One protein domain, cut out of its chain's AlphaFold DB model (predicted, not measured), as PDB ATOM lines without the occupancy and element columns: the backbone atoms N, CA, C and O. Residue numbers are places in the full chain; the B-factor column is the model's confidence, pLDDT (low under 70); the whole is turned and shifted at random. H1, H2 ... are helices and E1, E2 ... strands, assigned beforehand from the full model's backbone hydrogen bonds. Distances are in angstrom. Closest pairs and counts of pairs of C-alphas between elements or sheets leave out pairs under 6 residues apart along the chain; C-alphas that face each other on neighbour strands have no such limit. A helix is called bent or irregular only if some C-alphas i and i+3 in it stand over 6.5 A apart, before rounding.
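This is residues 333 to 420 and 598 to 627 of the 1093 residues of the protein "XPG I-region protein" of Aspergillus rambellii (UniProt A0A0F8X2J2). H3 lies in the middle, with the longer helix H6 side by side with it on one flank and a small three-stranded sheet, E1 E2 E3, on another; H1, at the level of the sheet and beside its strands, packs crosswise on H3. H2 and the loop between E2 and E3 reach to one end of the long axis, the link from H6 to H7 reaches to the other, and the short H4 and H5 pack on the last part of H3. The printed part has 118 residues, with seven named helices and three named strands in the order H1 E1 H2 H3 H4 E2 E3 H5 H6 H7. The sheet's order is E1 E2 E3, mixed, and the class is mostly helix. The whole is compact, with a radius of gyration of the C-alphas of 15.6 A and spans of 48 by 34 by 23 A.

H1, residues 339 to 346, begins at C-alpha 339 (-6.667, -30.748, -45.854) and is 10.3 A long. E1 is residues 348 to 350. H2, residues 361 to 370, is 12.2 A long and only just irregular: C-alphas 367 and 370 are 6.54 A apart. H3, residues 372 to 383, begins at (-18.197, -27.925, -51.880) and is 16.1 A long. H4 is residues 388 to 391, E2 residues 394 to 398, 12.7 A, E3 residues 407 to 410, and H5 residues 417 to 420. H6, residues 598 to 611, is 19.7 A long, and H7, residues 622 to 627, ends at (5.874, -33.244, -57.180).

H3 is the hub, touching H1, H4, H5 and H6. H6 runs the same way at a shallow tilt of 15 degrees, closest at the C-alphas of Ala 378 and Leu 601, 5.0 A. H1 is only just about perpendicular to H3, at 72 degrees, closest at the C-alphas of Ile 340 and Ile 379, 5.9 A. H3 is on one face of the sheet, two layers, one of helix and one of strands, at a height over the sheet of 8.7 A. H1 is at the sheet's level, and H2 only grazes the sheet with residues 368 to 369. E1 and E2 are parallel, with N 349 and O 396 2.8 A apart; with H2, H3 and H4 between them they form a strand-helix-strand unit, two parallel neighbour strands joined through helices. E2 and E3 are an antiparallel hairpin, with N 395 and O 409 2.9 A apart. H7 is close to H6 but not clearly touching, closest at the C-alphas of Glu 603 and Ala 626, 7.6 A. Every O i to N i+4 pair is within hydrogen-bond range in H1 and H3, against 5 of 6 in H2, 9 of 10 in H6 and 1 of 2 in H7; H4 and H5 are too short for such a pair.

The two C-alphas farthest apart, of Lys 404 and Asp 618, are 49.1 A apart. Residues 421 to 597 are not printed, and C-alphas 420 and 598 are 18.0 A apart across the cut. Of the links printed whole, none is long. The mean pLDDT of the printed part is 92.7, and residues 404 to 406 are under 70.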
ATOM      1  N   LYS A 333       5.592 -38.436 -47.419       91.06
ATOM      2  CA  LYS A 333       6.142 -38.392 -48.784       91.06
ATOM      3  C   LYS A 333       5.536 -37.285 -49.655       91.06
ATOM      4  O   LYS A 333       5.991 -37.057 -50.771       91.06
ATOM      5  N   GLY A 334       4.519 -36.578 -49.163       88.81
ATOM      6  CA  GLY A 334       3.796 -35.546 -49.907       88.81
ATOM      7  C   GLY A 334       2.813 -36.077 -50.956       88.81
ATOM      8  O   GLY A 334       2.273 -35.280 -51.713       88.81
ATOM      9  N   ILE A 335       2.553 -37.390 -50.991       93.00
ATOM     10  CA  ILE A 335       1.556 -38.023 -51.877       93.00
ATOM     11  C   ILE A 335       0.148 -37.481 -51.597       93.00
ATOM     12  O   ILE A 335      -0.661 -37.358 -52.512       93.00
ATOM     13  N   LEU A 336      -0.124 -37.164 -50.329       94.19
ATOM     14  CA  LEU A 336      -1.386 -36.626 -49.843       94.19
ATOM     15  C   LEU A 336      -1.133 -35.325 -49.070       94.19
ATOM     16  O   LEU A 336      -0.126 -35.193 -48.370       94.19
ATOM     17  N   GLY A 337      -2.011 -34.341 -49.233       93.50
ATOM     18  CA  GLY A 337      -2.043 -33.097 -48.465       93.50
ATOM     19  C   GLY A 337      -2.857 -33.236 -47.182       93.50
ATOM     20  O   GLY A 337      -3.644 -34.174 -47.053       93.50
ATOM     21  N   PRO A 338      -2.676 -32.328 -46.211       94.44
ATOM     22  CA  PRO A 338      -3.312 -32.454 -44.906       94.44
ATOM     23  C   PRO A 338      -4.806 -32.096 -44.914       94.44
ATOM     24  O   PRO A 338      -5.529 -32.598 -44.062       94.44
ATOM     25  N   ASP A 339      -5.300 -31.300 -45.870       94.12
ATOM     26  CA  ASP A 339      -6.667 -30.748 -45.854       94.12
ATOM     27  C   ASP A 339      -7.769 -31.814 -45.767       94.12
ATOM     28  O   ASP A 339      -8.584 -31.801 -44.846       94.12
ATOM     29  N   ILE A 340      -7.790 -32.774 -46.699       96.44
ATOM     30  CA  ILE A 340      -8.844 -33.801 -46.739       96.44
ATOM     31  C   ILE A 340      -8.778 -34.738 -45.515       96.44
ATOM     32  O   ILE A 340      -9.823 -34.981 -44.901       96.44
ATOM     33  N   PRO A 341      -7.596 -35.238 -45.098       95.94
ATOM     34  CA  PRO A 341      -7.446 -35.910 -43.808       95.94
ATOM     35  C   PRO A 341      -7.923 -35.075 -42.616       95.94
ATOM     36  O   PRO A 341      -8.645 -35.609 -41.777       95.94
ATOM     37  N   ASN A 342      -7.590 -33.781 -42.564       94.38
ATOM     38  CA  ASN A 342      -8.011 -32.882 -41.490       94.38
ATOM     39  C   ASN A 342      -9.533 -32.783 -41.421       94.38
ATOM     40  O   ASN A 342     -10.083 -32.910 -40.332       94.38
ATOM     41  N   TYR A 343     -10.228 -32.652 -42.556       93.81
ATOM     42  CA  TYR A 343     -11.695 -32.631 -42.587       93.81
ATOM     43  C   TYR A 343     -12.301 -33.923 -42.024       93.81
ATOM     44  O   TYR A 343     -13.302 -33.894 -41.301       93.81
ATOM     45  N   LEU A 344     -11.679 -35.074 -42.308       93.50
ATOM     46  CA  LEU A 344     -12.109 -36.359 -41.759       93.50
ATOM     47  C   LEU A 344     -11.847 -36.465 -40.259       93.50
ATOM     48  O   LEU A 344     -12.712 -36.970 -39.543       93.50
ATOM     49  N   THR A 345     -10.690 -36.026 -39.761       92.00
ATOM     50  CA  THR A 345     -10.329 -36.164 -38.342       92.00
ATOM     51  C   THR A 345     -11.031 -35.135 -37.461       92.00
ATOM     52  O   THR A 345     -11.495 -35.496 -36.377       92.00
ATOM     53  N   SER A 346     -11.182 -33.891 -37.928       90.19
ATOM     54  CA  SER A 346     -11.902 -32.821 -37.224       90.19
ATOM     55  C   SER A 346     -13.418 -33.029 -37.269       90.19
ATOM     56  O   SER A 346     -14.105 -32.775 -36.281       90.19
ATOM     57  N   GLY A 347     -13.936 -33.569 -38.381       91.25
ATOM     58  CA  GLY A 347     -15.370 -33.585 -38.673       91.25
ATOM     59  C   GLY A 347     -15.892 -32.244 -39.195       91.25
ATOM     60  O   GLY A 347     -17.100 -32.026 -39.168       91.25
ATOM     61  N   GLU A 348     -15.010 -31.352 -39.650       90.94
ATOM     62  CA  GLU A 348     -15.358 -30.012 -40.120       90.94
ATOM     63  C   GLU A 348     -14.536 -29.611 -41.356       90.94
ATOM     64  O   GLU A 348     -13.318 -29.786 -41.391       90.94
ATOM     65  N   VAL A 349     -15.196 -29.030 -42.360       92.56
ATOM     66  CA  VAL A 349     -14.572 -28.276 -43.455       92.56
ATOM     67  C   VAL A 349     -14.596 -26.805 -43.060       92.56
ATOM     68  O   VAL A 349     -15.661 -26.190 -43.020       92.56
ATOM     69  N   LEU A 350     -13.425 -26.249 -42.763       89.38
ATOM     70  CA  LEU A 350     -13.273 -24.840 -42.415       89.38
ATOM     71  C   LEU A 350     -12.917 -24.040 -43.668       89.38
ATOM     72  O   LEU A 350     -11.821 -24.178 -44.208       89.38
ATOM     73  N   ILE A 351     -13.841 -23.199 -44.123       90.88
ATOM     74  CA  ILE A 351     -13.643 -22.308 -45.264       90.88
ATOM     75  C   ILE A 351     -13.368 -20.910 -44.711       90.88
ATOM     76  O   ILE A 351     -14.201 -20.334 -44.009       90.88
ATOM     77  N   SER A 352     -12.186 -20.372 -45.005       88.25
ATOM     78  CA  SER A 352     -11.711 -19.078 -44.502       88.25
ATOM     79  C   SER A 352     -11.462 -18.089 -45.632       88.25
ATOM     80  O   SER A 352     -11.059 -18.510 -46.712       88.25
ATOM     81  N   LEU A 353     -11.588 -16.789 -45.354       89.69
ATOM     82  CA  LEU A 353     -11.107 -15.731 -46.244       89.69
ATOM     83  C   LEU A 353      -9.576 -15.592 -46.114       89.69
ATOM     84  O   LEU A 353      -9.102 -15.239 -45.028       89.69
ATOM     85  N   PRO A 354      -8.781 -15.887 -47.160       88.00
ATOM     86  CA  PRO A 354      -7.333 -15.715 -47.104       88.00
ATOM     87  C   PRO A 354      -6.936 -14.233 -47.018       88.00
ATOM     88  O   PRO A 354      -7.685 -13.346 -47.422       88.00
ATOM     89  N   LEU A 355      -5.731 -13.957 -46.513       84.81
ATOM     90  CA  LEU A 355      -5.192 -12.594 -46.485       84.81
ATOM     91  C   LEU A 355      -5.049 -12.035 -47.913       84.81
ATOM     92  O   LEU A 355      -4.573 -12.739 -48.801       84.81
ATOM     93  N   GLY A 356      -5.416 -10.765 -48.107       83.06
ATOM     94  CA  GLY A 356      -5.338 -10.084 -49.407       83.06
ATOM     95  C   GLY A 356      -6.474 -10.437 -50.372       83.06
ATOM     96  O   GLY A 356      -6.425 -10.061 -51.542       83.06
ATOM     97  N   VAL A 357      -7.493 -11.166 -49.905       87.69
ATOM     98  CA  VAL A 357      -8.685 -11.506 -50.688       87.69
ATOM     99  C   VAL A 357      -9.851 -10.615 -50.279       87.69
ATOM    100  O   VAL A 357     -10.168 -10.503 -49.097       87.69
ATOM    101  N   GLU A 358     -10.513 -10.027 -51.273       89.44
ATOM    102  CA  GLU A 358     -11.745  -9.267 -51.069       89.44
ATOM    103  C   GLU A 358     -12.925 -10.174 -50.727       89.44
ATOM    104  O   GLU A 358     -13.199 -11.167 -51.414       89.44
ATOM    105  N   ASP A 359     -13.680  -9.781 -49.706       91.12
ATOM    106  CA  ASP A 359     -14.883 -10.488 -49.284       91.12
ATOM    107  C   ASP A 359     -16.074 -10.152 -50.197       91.12
ATOM    108  O   ASP A 359     -16.918  -9.310 -49.889       91.12
ATOM    109  N   THR A 360     -16.119 -10.797 -51.361       92.31
ATOM    110  CA  THR A 360     -17.143 -10.570 -52.393       92.31
ATOM    111  C   THR A 360     -18.175 -11.693 -52.435       92.31
ATOM    112  O   THR A 360     -17.868 -12.846 -52.131       92.31
ATOM    113  N   GLU A 361     -19.395 -11.385 -52.885       92.69
ATOM    114  CA  GLU A 361     -20.463 -12.380 -53.068       92.69
ATOM    115  C   GLU A 361     -20.009 -13.552 -53.951       92.69
ATOM    116  O   GLU A 361     -20.189 -14.710 -53.581       92.69
ATOM    117  N   ILE A 362     -19.331 -13.265 -55.068       94.88
ATOM    118  CA  ILE A 362     -18.831 -14.309 -55.968       94.88
ATOM    119  C   ILE A 362     -17.756 -15.183 -55.312       94.88
ATOM    120  O   ILE A 362     -17.730 -16.392 -55.538       94.88
ATOM    121  N   TYR A 363     -16.885 -14.615 -54.468       95.25
ATOM    122  CA  TYR A 363     -15.892 -15.406 -53.742       95.25
ATOM    123  C   TYR A 363     -16.560 -16.311 -52.701       95.25
ATOM    124  O   TYR A 363     -16.244 -17.498 -52.634       95.25
ATOM    125  N   ARG A 364     -17.538 -15.787 -51.946       94.44
ATOM    126  CA  ARG A 364     -18.359 -16.570 -51.005       94.44
ATOM    127  C   ARG A 364     -19.075 -17.720 -51.714       94.44
ATOM    128  O   ARG A 364     -18.966 -18.858 -51.269       94.44
ATOM    129  N   GLN A 365     -19.714 -17.450 -52.852       94.25
ATOM    130  CA  GLN A 365     -20.396 -18.457 -53.669       94.25
ATOM    131  C   GLN A 365     -19.430 -19.545 -54.164       94.25
ATOM    132  O   GLN A 365     -19.708 -20.740 -54.030       94.25
ATOM    133  N   ILE A 366     -18.275 -19.166 -54.720       95.81
ATOM    134  CA  ILE A 366     -17.302 -20.139 -55.229       95.81
ATOM    135  C   ILE A 366     -16.722 -20.985 -54.102       95.81
ATOM    136  O   ILE A 366     -16.764 -22.218 -54.167       95.81
ATOM    137  N   ALA A 367     -16.206 -20.333 -53.061       94.06
ATOM    138  CA  ALA A 367     -15.549 -21.012 -51.960       94.06
ATOM    139  C   ALA A 367     -16.539 -21.877 -51.169       94.06
ATOM    140  O   ALA A 367     -16.220 -23.032 -50.894       94.06
ATOM    141  N   GLY A 368     -17.720 -21.352 -50.833       91.62
ATOM    142  CA  GLY A 368     -18.703 -21.992 -49.956       91.62
ATOM    143  C   GLY A 368     -19.655 -22.972 -50.641       91.62
ATOM    144  O   GLY A 368     -19.998 -23.992 -50.046       91.62
ATOM    145  N   GLU A 369     -20.051 -22.721 -51.890       92.31
ATOM    146  CA  GLU A 369     -21.090 -23.512 -52.567       92.31
ATOM    147  C   GLU A 369     -20.534 -24.282 -53.763       92.31
ATOM    148  O   GLU A 369     -20.590 -25.509 -53.791       92.31
ATOM    149  N   THR A 370     -19.937 -23.590 -54.737       95.81
ATOM    150  CA  THR A 370     -19.556 -24.199 -56.029       95.81
ATOM    151  C   THR A 370     -18.479 -25.275 -55.884       95.81
ATOM    152  O   THR A 370     -18.509 -26.289 -56.581       95.81
ATOM    153  N   LEU A 371     -17.532 -25.087 -54.962       97.38
ATOM    154  CA  LEU A 371     -16.426 -26.023 -54.736       97.38
ATOM    155  C   LEU A 371     -16.734 -27.109 -53.696       97.38
ATOM    156  O   LEU A 371     -16.028 -28.119 -53.623       97.38
ATOM    157  N   THR A 372     -17.807 -26.961 -52.922       95.50
ATOM    158  CA  THR A 372     -18.197 -27.925 -51.880       95.50
ATOM    159  C   THR A 372     -18.505 -29.328 -52.421       95.50
ATOM    160  O   THR A 372     -18.038 -30.296 -51.809       95.50
ATOM    161  N   PRO A 373     -19.161 -29.507 -53.586       96.31
ATOM    162  CA  PRO A 373     -19.294 -30.819 -54.222       96.31
ATOM    163  C   PRO A 373     -17.950 -31.502 -54.511       96.31
ATOM    164  O   PRO A 373     -17.814 -32.705 -54.305       96.31
ATOM    165  N   ILE A 374     -16.924 -30.747 -54.917       98.06
ATOM    166  CA  ILE A 374     -15.589 -31.298 -55.212       98.06
ATOM    167  C   ILE A 374     -14.885 -31.718 -53.919       98.06
ATOM    168  O   ILE A 374     -14.327 -32.815 -53.843       98.06
ATOM    169  N   ARG A 375     -14.971 -30.895 -52.864       97.56
ATOM    170  CA  ARG A 375     -14.480 -31.274 -51.526       97.56
ATOM    171  C   ARG A 375     -15.190 -32.530 -51.022       97.56
ATOM    172  O   ARG A 375     -14.542 -33.439 -50.516       97.56
ATOM    173  N   THR A 376     -16.500 -32.625 -51.243       97.50
ATOM    174  CA  THR A 376     -17.315 -33.796 -50.891       97.50
ATOM    175  C   THR A 376     -16.846 -35.053 -51.624       97.50
ATOM    176  O   THR A 376     -16.669 -36.091 -50.987       97.50
ATOM    177  N   GLN A 377     -16.576 -34.962 -52.932       97.50
ATOM    178  CA  GLN A 377     -16.014 -36.067 -53.714       97.50
ATOM    179  C   GLN A 377     -14.664 -36.529 -53.151       97.50
ATOM    180  O   GLN A 377     -14.471 -37.728 -52.958       97.50
ATOM    181  N   ALA A 378     -13.755 -35.599 -52.840       98.38
ATOM    182  CA  ALA A 378     -12.438 -35.919 -52.285       98.38
ATOM    183  C   ALA A 378     -12.540 -36.590 -50.902       98.38
ATOM    184  O   ALA A 378     -11.933 -37.633 -50.662       98.38
ATOM    185  N   ILE A 379     -13.359 -36.041 -50.002       98.25
ATOM    186  CA  ILE A 379     -13.601 -36.611 -48.670       98.25
ATOM    187  C   ILE A 379     -14.203 -38.017 -48.785       98.25
ATOM    188  O   ILE A 379     -13.733 -38.951 -48.129       98.25
ATOM    189  N   CYS A 380     -15.227 -38.184 -49.629       97.62
ATOM    190  CA  CYS A 380     -15.886 -39.469 -49.826       97.62
ATOM    191  C   CYS A 380     -14.904 -40.504 -50.390       97.62
ATOM    192  O   CYS A 380     -14.743 -41.568 -49.788       97.62
ATOM    193  N   LEU A 381     -14.155 -40.158 -51.443       97.56
ATOM    194  CA  LEU A 381     -13.159 -41.035 -52.061       97.56
ATOM    195  C   LEU A 381     -12.107 -41.529 -51.059       97.56
ATOM    196  O   LEU A 381     -11.825 -42.731 -51.011       97.56
ATOM    197  N   LEU A 382     -11.562 -40.632 -50.228       97.75
ATOM    198  CA  LEU A 382     -10.608 -41.019 -49.189       97.75
ATOM    199  C   LEU A 382     -11.279 -41.931 -48.154       97.75
ATOM    200  O   LEU A 382     -10.789 -43.029 -47.891       97.75
ATOM    201  N   SER A 383     -12.434 -41.523 -47.616       97.31
ATOM    202  CA  SER A 383     -13.147 -42.275 -46.574       97.31
ATOM    203  C   SER A 383     -13.573 -43.681 -47.010       97.31
ATOM    204  O   SER A 383     -13.502 -44.603 -46.198       97.31
ATOM    205  N   ASN A 384     -13.946 -43.888 -48.282       95.62
ATOM    206  CA  ASN A 384     -14.351 -45.192 -48.828       95.62
ATOM    207  C   ASN A 384     -13.234 -46.251 -48.736       95.62
ATOM    208  O   ASN A 384     -13.517 -47.448 -48.791       95.62
ATOM    209  N   SER A 385     -11.972 -45.834 -48.586       93.81
ATOM    210  CA  SER A 385     -10.826 -46.733 -48.389       93.81
ATOM    211  C   SER A 385     -10.398 -46.881 -46.923       93.81
ATOM    212  O   SER A 385      -9.434 -47.586 -46.641       93.81
ATOM    213  N   LEU A 386     -11.103 -46.244 -45.983       94.69
ATOM    214  CA  LEU A 386     -10.806 -46.280 -44.550       94.69
ATOM    215  C   LEU A 386     -11.832 -47.111 -43.773       94.69
ATOM    216  O   LEU A 386     -12.833 -47.573 -44.315       94.69
ATOM    217  N   HIS A 387     -11.592 -47.294 -42.473       94.31
ATOM    218  CA  HIS A 387     -12.517 -47.982 -41.573       94.31
ATOM    219  C   HIS A 387     -13.928 -47.361 -41.602       94.31
ATOM    220  O   HIS A 387     -14.072 -46.142 -41.720       94.31
ATOM    221  N   ARG A 388     -14.973 -48.181 -41.390       94.50
ATOM    222  CA  ARG A 388     -16.394 -47.766 -41.416       94.50
ATOM    223  C   ARG A 388     -16.691 -46.533 -40.559       94.50
ATOM    224  O   ARG A 388     -17.567 -45.754 -40.908       94.50
ATOM    225  N   PHE A 389     -15.943 -46.346 -39.471       93.50
ATOM    226  CA  PHE A 389     -15.994 -45.149 -38.629       93.50
ATOM    227  C   PHE A 389     -15.898 -43.841 -39.434       93.50
ATOM    228  O   PHE A 389     -16.700 -42.943 -39.207       93.50
ATOM    229  N   TYR A 390     -14.978 -43.755 -40.401       94.56
ATOM    230  CA  TYR A 390     -14.796 -42.568 -41.241       94.56
ATOM    231  C   TYR A 390     -15.843 -42.456 -42.354       94.56
ATOM    232  O   TYR A 390     -16.164 -41.352 -42.774       94.56
ATOM    233  N   GLN A 391     -16.417 -43.576 -42.797       95.31
ATOM    234  CA  GLN A 391     -17.394 -43.623 -43.893       95.31
ATOM    235  C   GLN A 391     -18.794 -43.131 -43.498       95.31
ATOM    236  O   GLN A 391     -19.613 -42.845 -44.362       95.31
ATOM    237  N   VAL A 392     -19.101 -43.069 -42.200       95.62
ATOM    238  CA  VAL A 392     -20.441 -42.708 -41.699       95.62
ATOM    239  C   VAL A 392     -20.476 -41.362 -40.980       95.62
ATOM    240  O   VAL A 392     -21.480 -41.040 -40.344       95.62
ATOM    241  N   LYS A 393     -19.384 -40.586 -41.034       93.88
ATOM    242  CA  LYS A 393     -19.307 -39.290 -40.353       93.88
ATOM    243  C   LYS A 393     -20.216 -38.263 -41.028       93.88
ATOM    244  O   LYS A 393     -20.393 -38.262 -42.245       93.88
ATOM    245  N   VAL A 394     -20.739 -37.361 -40.206       95.56
ATOM    246  CA  VAL A 394     -21.322 -36.098 -40.658       95.56
ATOM    247  C   VAL A 394     -20.249 -35.037 -40.491       95.56
ATOM    248  O   VAL A 394     -19.707 -34.886 -39.396       95.56
ATOM    249  N   ILE A 395     -19.921 -34.348 -41.577       94.69
ATOM    250  CA  ILE A 395     -18.881 -33.322 -41.608       94.69
ATOM    251  C   ILE A 395     -19.556 -31.965 -41.738       94.69
ATOM    252  O   ILE A 395     -20.316 -31.745 -42.678       94.69
ATOM    253  N   GLN A 396     -19.304 -31.071 -40.789       93.25
ATOM    254  CA  GLN A 396     -19.878 -29.725 -40.794       93.25
ATOM    255  C   GLN A 396     -19.098 -28.828 -41.750       93.25
ATOM    256  O   GLN A 396     -17.872 -28.814 -41.712       93.25
ATOM    257  N   VAL A 397     -19.779 -28.063 -42.593       92.31
ATOM    258  CA  VAL A 397     -19.147 -27.055 -43.448       92.31
ATOM    259  C   VAL A 397     -19.322 -25.708 -42.765       92.31
ATOM    260  O   VAL A 397     -20.441 -25.220 -42.621       92.31
ATOM    261  N   ARG A 398     -18.212 -25.116 -42.319       90.31
ATOM    262  CA  ARG A 398     -18.197 -23.827 -41.622       90.31
ATOM    263  C   ARG A 398     -17.549 -22.773 -42.501       90.31
ATOM    264  O   ARG A 398     -16.376 -22.897 -42.853       90.31
ATOM    265  N   THR A 399     -18.294 -21.723 -42.814       90.81
ATOM    266  CA  THR A 399     -17.801 -20.568 -43.569       90.81
ATOM    267  C   THR A 399     -17.491 -19.396 -42.635       90.81
ATOM    268  O   THR A 399     -17.971 -19.339 -41.498       90.81
ATOM    269  N   TRP A 400     -16.670 -18.455 -43.107       89.50
ATOM    270  CA  TRP A 400     -16.326 -17.237 -42.360       89.50
ATOM    271  C   TRP A 400     -17.436 -16.172 -42.385       89.50
ATOM    272  O   TRP A 400     -17.421 -15.271 -41.551       89.50
ATOM    273  N   TYR A 401     -18.357 -16.241 -43.354       87.00
ATOM    274  CA  TYR A 401     -19.333 -15.182 -43.645       87.00
ATOM    275  C   TYR A 401     -20.761 -15.495 -43.188       87.00
ATOM    276  O   TYR A 401     -21.586 -14.585 -43.148       87.00
ATOM    277  N   ASP A 402     -21.075 -16.750 -42.859       81.62
ATOM    278  CA  ASP A 402     -22.406 -17.132 -42.399       81.62
ATOM    279  C   ASP A 402     -22.332 -17.966 -41.118       81.62
ATOM    280  O   ASP A 402     -21.986 -19.147 -41.113       81.62
ATOM    281  N   GLU A 403     -22.659 -17.321 -39.999       72.25
ATOM    282  CA  GLU A 403     -22.664 -17.965 -38.688       72.25
ATOM    283  C   GLU A 403     -23.901 -18.838 -38.434       72.25
ATOM    284  O   GLU A 403     -23.912 -19.618 -37.476       72.25
ATOM    285  N   LYS A 404     -24.946 -18.707 -39.261       66.56
ATOM    286  CA  LYS A 404     -26.263 -19.321 -39.050       66.56
ATOM    287  C   LYS A 404     -26.563 -20.452 -40.036       66.56
ATOM    288  O   LYS A 404     -27.358 -21.320 -39.683       66.56
ATOM    289  N   SER A 405     -25.945 -20.474 -41.218       63.62
ATOM    290  CA  SER A 405     -26.100 -21.552 -42.207       63.62
ATOM    291  C   SER A 405     -24.945 -22.565 -42.160       63.62
ATOM    292  O   SER A 405     -24.076 -22.639 -43.025       63.62
ATOM    293  N   ASP A 406     -24.937 -23.413 -41.131       68.19
ATOM    294  CA  ASP A 406     -24.052 -24.581 -41.146       68.19
ATOM    295  C   ASP A 406     -24.683 -25.660 -42.041       68.19
ATOM    296  O   ASP A 406     -25.675 -26.299 -41.680       68.19
ATOM    297  N   SER A 407     -24.120 -25.853 -43.236       87.56
ATOM    298  CA  SER A 407     -24.429 -27.022 -44.062       87.56
ATOM    299  C   SER A 407     -23.594 -28.219 -43.605       87.56
ATOM    300  O   SER A 407     -22.585 -28.077 -42.912       87.56
ATOM    301  N   SER A 408     -24.014 -29.435 -43.957       93.00
ATOM    302  CA  SER A 408     -23.272 -30.636 -43.574       93.00
ATOM    303  C   SER A 408     -23.212 -31.661 -44.693       93.00
ATOM    304  O   SER A 408     -24.141 -31.815 -45.485       93.00
ATOM    305  N   ILE A 409     -22.100 -32.386 -44.735       95.44
ATOM    306  CA  ILE A 409     -21.847 -33.493 -45.646       95.44
ATOM    307  C   ILE A 409     -22.066 -34.782 -44.856       95.44
ATOM    308  O   ILE A 409     -21.281 -35.126 -43.971       95.44
ATOM    309  N   ASN A 410     -23.138 -35.509 -45.166       96.00
ATOM    310  CA  ASN A 410     -23.421 -36.797 -44.541       96.00
ATOM    311  C   ASN A 410     -22.836 -37.936 -45.381       96.00
ATOM    312  O   ASN A 410     -23.446 -38.385 -46.348       96.00
ATOM    313  N   LEU A 411     -21.658 -38.436 -45.001       96.31
ATOM    314  CA  LEU A 411     -20.960 -39.463 -45.783       96.31
ATOM    315  C   LEU A 411     -21.740 -40.778 -45.880       96.31
ATOM    316  O   LEU A 411     -21.620 -41.490 -46.871       96.31
ATOM    317  N   LYS A 412     -22.599 -41.076 -44.897       94.75
ATOM    318  CA  LYS A 412     -23.407 -42.303 -44.878       94.75
ATOM    319  C   LYS A 412     -24.419 -42.366 -46.027       94.75
ATOM    320  O   LYS A 412     -24.811 -43.465 -46.413       94.75
ATOM    321  N   THR A 413     -24.899 -41.220 -46.510       94.69
ATOM    322  CA  THR A 413     -25.956 -41.148 -47.534       94.69
ATOM    323  C   THR A 413     -25.408 -41.017 -48.950       94.69
ATOM    324  O   THR A 413     -26.178 -41.105 -49.899       94.69
ATOM    325  N   LEU A 414     -24.103 -40.788 -49.102       95.25
ATOM    326  CA  LEU A 414     -23.481 -40.586 -50.403       95.25
ATOM    327  C   LEU A 414     -23.114 -41.926 -51.058       95.25
ATOM    328  O   LEU A 414     -22.700 -42.857 -50.361       95.25
ATOM    329  N   PRO A 415     -23.227 -42.036 -52.393       94.44
ATOM    330  CA  PRO A 415     -22.729 -43.197 -53.113       94.44
ATOM    331  C   PRO A 415     -21.202 -43.285 -53.013       94.44
ATOM    332  O   PRO A 415     -20.505 -42.288 -52.803       94.44
ATOM    333  N   SER A 416     -20.678 -44.496 -53.194       94.88
ATOM    334  CA  SER A 416     -19.239 -44.751 -53.208       94.88
ATOM    335  C   SER A 416     -18.588 -44.078 -54.418       94.88
ATOM    336  O   SER A 416     -18.789 -44.489 -55.560       94.88
ATOM    337  N   VAL A 417     -17.775 -43.052 -54.162       96.25
ATOM    338  CA  VAL A 417     -16.974 -42.376 -55.196       96.25
ATOM    339  C   VAL A 417     -15.828 -43.276 -55.658       96.25
ATOM    340  O   VAL A 417     -15.414 -43.217 -56.809       96.25
ATOM    341  N   LYS A 418     -15.330 -44.157 -54.784       94.94
ATOM    342  CA  LYS A 418     -14.314 -45.150 -55.151       94.94
ATOM    343  C   LYS A 418     -14.807 -46.098 -56.245       94.94
ATOM    344  O   LYS A 418     -14.045 -46.416 -57.157       94.94
ATOM    345  N   ASP A 419     -16.054 -46.554 -56.151       93.81
ATOM    346  CA  ASP A 419     -16.590 -47.544 -57.087       93.81
ATOM    347  C   ASP A 419     -16.837 -46.960 -58.482       93.81
ATOM    348  O   ASP A 419     -16.661 -47.678 -59.465       93.81
ATOM    349  N   SER A 420     -17.145 -45.661 -58.594       94.75
ATOM    350  CA  SER A 420     -17.389 -45.022 -59.895       94.75
ATOM    351  C   SER A 420     -16.141 -44.941 -60.782       94.75
ATOM    352  O   SER A 420     -16.261 -44.919 -62.001       94.75
ATOM    353  N   LEU A 598      -8.988 -28.435 -56.684       98.00
ATOM    354  CA  LEU A 598      -8.711 -29.441 -57.714       98.00
ATOM    355  C   LEU A 598      -7.426 -30.225 -57.421       98.00
ATOM    356  O   LEU A 598      -7.405 -31.447 -57.596       98.00
ATOM    357  N   ARG A 599      -6.384 -29.554 -56.914       96.56
ATOM    358  CA  ARG A 599      -5.149 -30.202 -56.465       96.56
ATOM    359  C   ARG A 599      -5.425 -31.222 -55.359       96.56
ATOM    360  O   ARG A 599      -4.967 -32.357 -55.466       96.56
ATOM    361  N   ASN A 600      -6.225 -30.850 -54.359       97.56
ATOM    362  CA  ASN A 600      -6.618 -31.742 -53.267       97.56
ATOM    363  C   ASN A 600      -7.341 -32.998 -53.776       97.56
ATOM    364  O   ASN A 600      -7.020 -34.109 -53.351       97.56
ATOM    365  N   LEU A 601      -8.270 -32.857 -54.729       98.38
ATOM    366  CA  LEU A 601      -8.934 -34.015 -55.338       98.38
ATOM    367  C   LEU A 601      -7.931 -34.938 -56.048       98.38
ATOM    368  O   LEU A 601      -7.996 -36.156 -55.888       98.38
ATOM    369  N   MET A 602      -6.997 -34.377 -56.815       97.56
ATOM    370  CA  MET A 602      -6.014 -35.155 -57.569       97.56
ATOM    371  C   MET A 602      -5.032 -35.912 -56.657       97.56
ATOM    372  O   MET A 602      -4.712 -37.070 -56.931       97.56
ATOM    373  N   GLU A 603      -4.611 -35.313 -55.538       97.12
ATOM    374  CA  GLU A 603      -3.802 -35.995 -54.516       97.12
ATOM    375  C   GLU A 603      -4.569 -37.150 -53.856       97.12
ATOM    376  O   GLU A 603      -4.016 -38.233 -53.662       97.12
ATOM    377  N   VAL A 604      -5.867 -36.977 -53.579       98.25
ATOM    378  CA  VAL A 604      -6.704 -38.070 -53.059       98.25
ATOM    379  C   VAL A 604      -6.882 -39.187 -54.087       98.25
ATOM    380  O   VAL A 604      -6.881 -40.356 -53.707       98.25
ATOM    381  N   VAL A 605      -6.991 -38.874 -55.382       98.19
ATOM    382  CA  VAL A 605      -7.016 -39.893 -56.445       98.19
ATOM    383  C   VAL A 605      -5.712 -40.695 -56.456       98.19
ATOM    384  O   VAL A 605      -5.761 -41.927 -56.477       98.19
ATOM    385  N   LEU A 606      -4.556 -40.024 -56.383       97.81
ATOM    386  CA  LEU A 606      -3.247 -40.681 -56.305       97.81
ATOM    387  C   LEU A 606      -3.130 -41.564 -55.055       97.81
ATOM    388  O   LEU A 606      -2.779 -42.739 -55.162       97.81
ATOM    389  N   ALA A 607      -3.468 -41.038 -53.877       97.44
ATOM    390  CA  ALA A 607      -3.474 -41.814 -52.637       97.44
ATOM    391  C   ALA A 607      -4.448 -43.004 -52.723       97.44
ATOM    392  O   ALA A 607      -4.121 -44.110 -52.296       97.44
ATOM    393  N   GLY A 608      -5.617 -42.809 -53.339       96.62
ATOM    394  CA  GLY A 608      -6.638 -43.831 -53.553       96.62
ATOM    395  C   GLY A 608      -6.161 -45.007 -54.406       96.62
ATOM    396  O   GLY A 608      -6.505 -46.148 -54.096       96.62
ATOM    397  N   ILE A 609      -5.324 -44.766 -55.423       96.44
ATOM    398  CA  ILE A 609      -4.674 -45.827 -56.217       96.44
ATOM    399  C   ILE A 609      -3.829 -46.732 -55.308       96.44
ATOM    400  O   ILE A 609      -3.917 -47.959 -55.390       96.44
ATOM    401  N   PHE A 610      -3.040 -46.156 -54.400       96.56
ATOM    402  CA  PHE A 610      -2.202 -46.950 -53.502       96.56
ATOM    403  C   PHE A 610      -2.990 -47.621 -52.379       96.56
ATOM    404  O   PHE A 610      -2.753 -48.797 -52.104       96.56
ATOM    405  N   LEU A 611      -3.961 -46.929 -51.778       95.12
ATOM    406  CA  LEU A 611      -4.852 -47.498 -50.757       95.12
ATOM    407  C   LEU A 611      -5.695 -48.653 -51.317       95.12
ATOM    408  O   LEU A 611      -5.982 -49.615 -50.608       95.12
ATOM    409  N   GLY A 612      -6.073 -48.577 -52.596       91.94
ATOM    410  CA  GLY A 612      -6.793 -49.632 -53.309       91.94
ATOM    411  C   GLY A 612      -5.943 -50.851 -53.676       91.94
ATOM    412  O   GLY A 612      -6.506 -51.872 -54.055       91.94
ATOM    413  N   GLY A 613      -4.613 -50.768 -53.554       92.56
ATOM    414  CA  GLY A 613      -3.698 -51.804 -54.042       92.56
ATOM    415  C   GLY A 613      -3.590 -51.847 -55.573       92.56
ATOM    416  O   GLY A 613      -3.163 -52.853 -56.140       92.56
ATOM    417  N   ASP A 614      -3.976 -50.767 -56.256       94.38
ATOM    418  CA  ASP A 614      -3.955 -50.697 -57.717       94.38
ATOM    419  C   ASP A 614      -2.541 -50.485 -58.262       94.38
ATOM    420  O   ASP A 614      -2.277 -50.860 -59.400       94.38
ATOM    421  N   ALA A 615      -1.626 -49.944 -57.454       96.06
ATOM    422  CA  ALA A 615      -0.221 -49.745 -57.797       96.06
ATOM    423  C   ALA A 615       0.727 -50.474 -56.833       96.06
ATOM    424  O   ALA A 615       0.424 -50.661 -55.654       96.06
ATOM    425  N   SER A 616       1.902 -50.852 -57.341       95.31
ATOM    426  CA  SER A 616       2.985 -51.412 -56.537       95.31
ATOM    427  C   SER A 616       3.470 -50.399 -55.501       95.31
ATOM    428  O   SER A 616       3.705 -49.226 -55.810       95.31
ATOM    429  N   ARG A 617       3.651 -50.886 -54.272       94.19
ATOM    430  CA  ARG A 617       4.215 -50.131 -53.145       94.19
ATOM    431  C   ARG A 617       5.717 -50.378 -52.966       94.19
ATOM    432  O   ARG A 617       6.361 -49.637 -52.230       94.19
ATOM    433  N   ASP A 618       6.283 -51.378 -53.644       92.81
ATOM    434  CA  ASP A 618       7.732 -51.591 -53.683       92.81
ATOM    435  C   ASP A 618       8.360 -50.603 -54.673       92.81
ATOM    436  O   ASP A 618       8.442 -50.861 -55.877       92.81
ATOM    437  N   ARG A 619       8.676 -49.404 -54.174       92.50
ATOM    438  CA  ARG A 619       9.161 -48.282 -54.982       92.50
ATOM    439  C   ARG A 619       9.955 -47.268 -54.157       92.50
ATOM    440  O   ARG A 619       9.787 -47.171 -52.940       92.50
ATOM    441  N   LYS A 620      10.793 -46.478 -54.834       90.44
ATOM    442  CA  LYS A 620      11.691 -45.474 -54.217       90.44
ATOM    443  C   LYS A 620      11.381 -44.027 -54.618       90.44
ATOM    444  O   LYS A 620      11.836 -43.098 -53.963       90.44
ATOM    445  N   ASP A 621      10.570 -43.839 -55.647       91.19
ATOM    446  CA  ASP A 621      10.223 -42.573 -56.301       91.19
ATOM    447  C   ASP A 621       8.965 -41.896 -55.709       91.19
ATOM    448  O   ASP A 621       8.317 -41.088 -56.367       91.19
ATOM    449  N   TRP A 622       8.600 -42.193 -54.454       90.94
ATOM    450  CA  TRP A 622       7.395 -41.647 -53.800       90.94
ATOM    451  C   TRP A 622       7.307 -40.117 -53.853       90.94
ATOM    452  O   TRP A 622       6.259 -39.559 -54.160       90.94
ATOM    453  N   ASN A 623       8.417 -39.433 -53.577       85.06
ATOM    454  CA  ASN A 623       8.437 -37.972 -53.556       85.06
ATOM    455  C   ASN A 623       8.381 -37.372 -54.973       85.06
ATOM    456  O   ASN A 623       7.940 -36.238 -55.139       85.06
ATOM    457  N   GLU A 624       8.801 -38.123 -56.000       88.75
ATOM    458  CA  GLU A 624       8.686 -37.686 -57.397       88.75
ATOM    459  C   GLU A 624       7.233 -37.710 -57.860       88.75
ATOM    460  O   GLU A 624       6.790 -36.773 -58.522       88.75
ATOM    461  N   LEU A 625       6.477 -38.742 -57.465       92.06
ATOM    462  CA  LEU A 625       5.059 -38.863 -57.797       92.06
ATOM    463  C   LEU A 625       4.274 -37.620 -57.383       92.06
ATOM    464  O   LEU A 625       3.570 -37.041 -58.205       92.06
ATOM    465  N   ALA A 626       4.447 -37.193 -56.132       83.75
ATOM    466  CA  ALA A 626       3.766 -36.035 -55.567       83.75
ATOM    467  C   ALA A 626       4.084 -34.727 -56.310       83.75
ATOM    468  O   ALA A 626       3.181 -33.950 -56.628       83.75
ATOM    469  N   VAL A 627       5.372 -34.490 -56.584       87.88
ATOM    470  CA  VAL A 627       5.874 -33.244 -57.180       87.88
ATOM    471  C   VAL A 627       5.586 -33.157 -58.683       87.88
ATOM    472  O   VAL A 627       5.472 -32.053 -59.208       87.88
TER     473      VAL A 627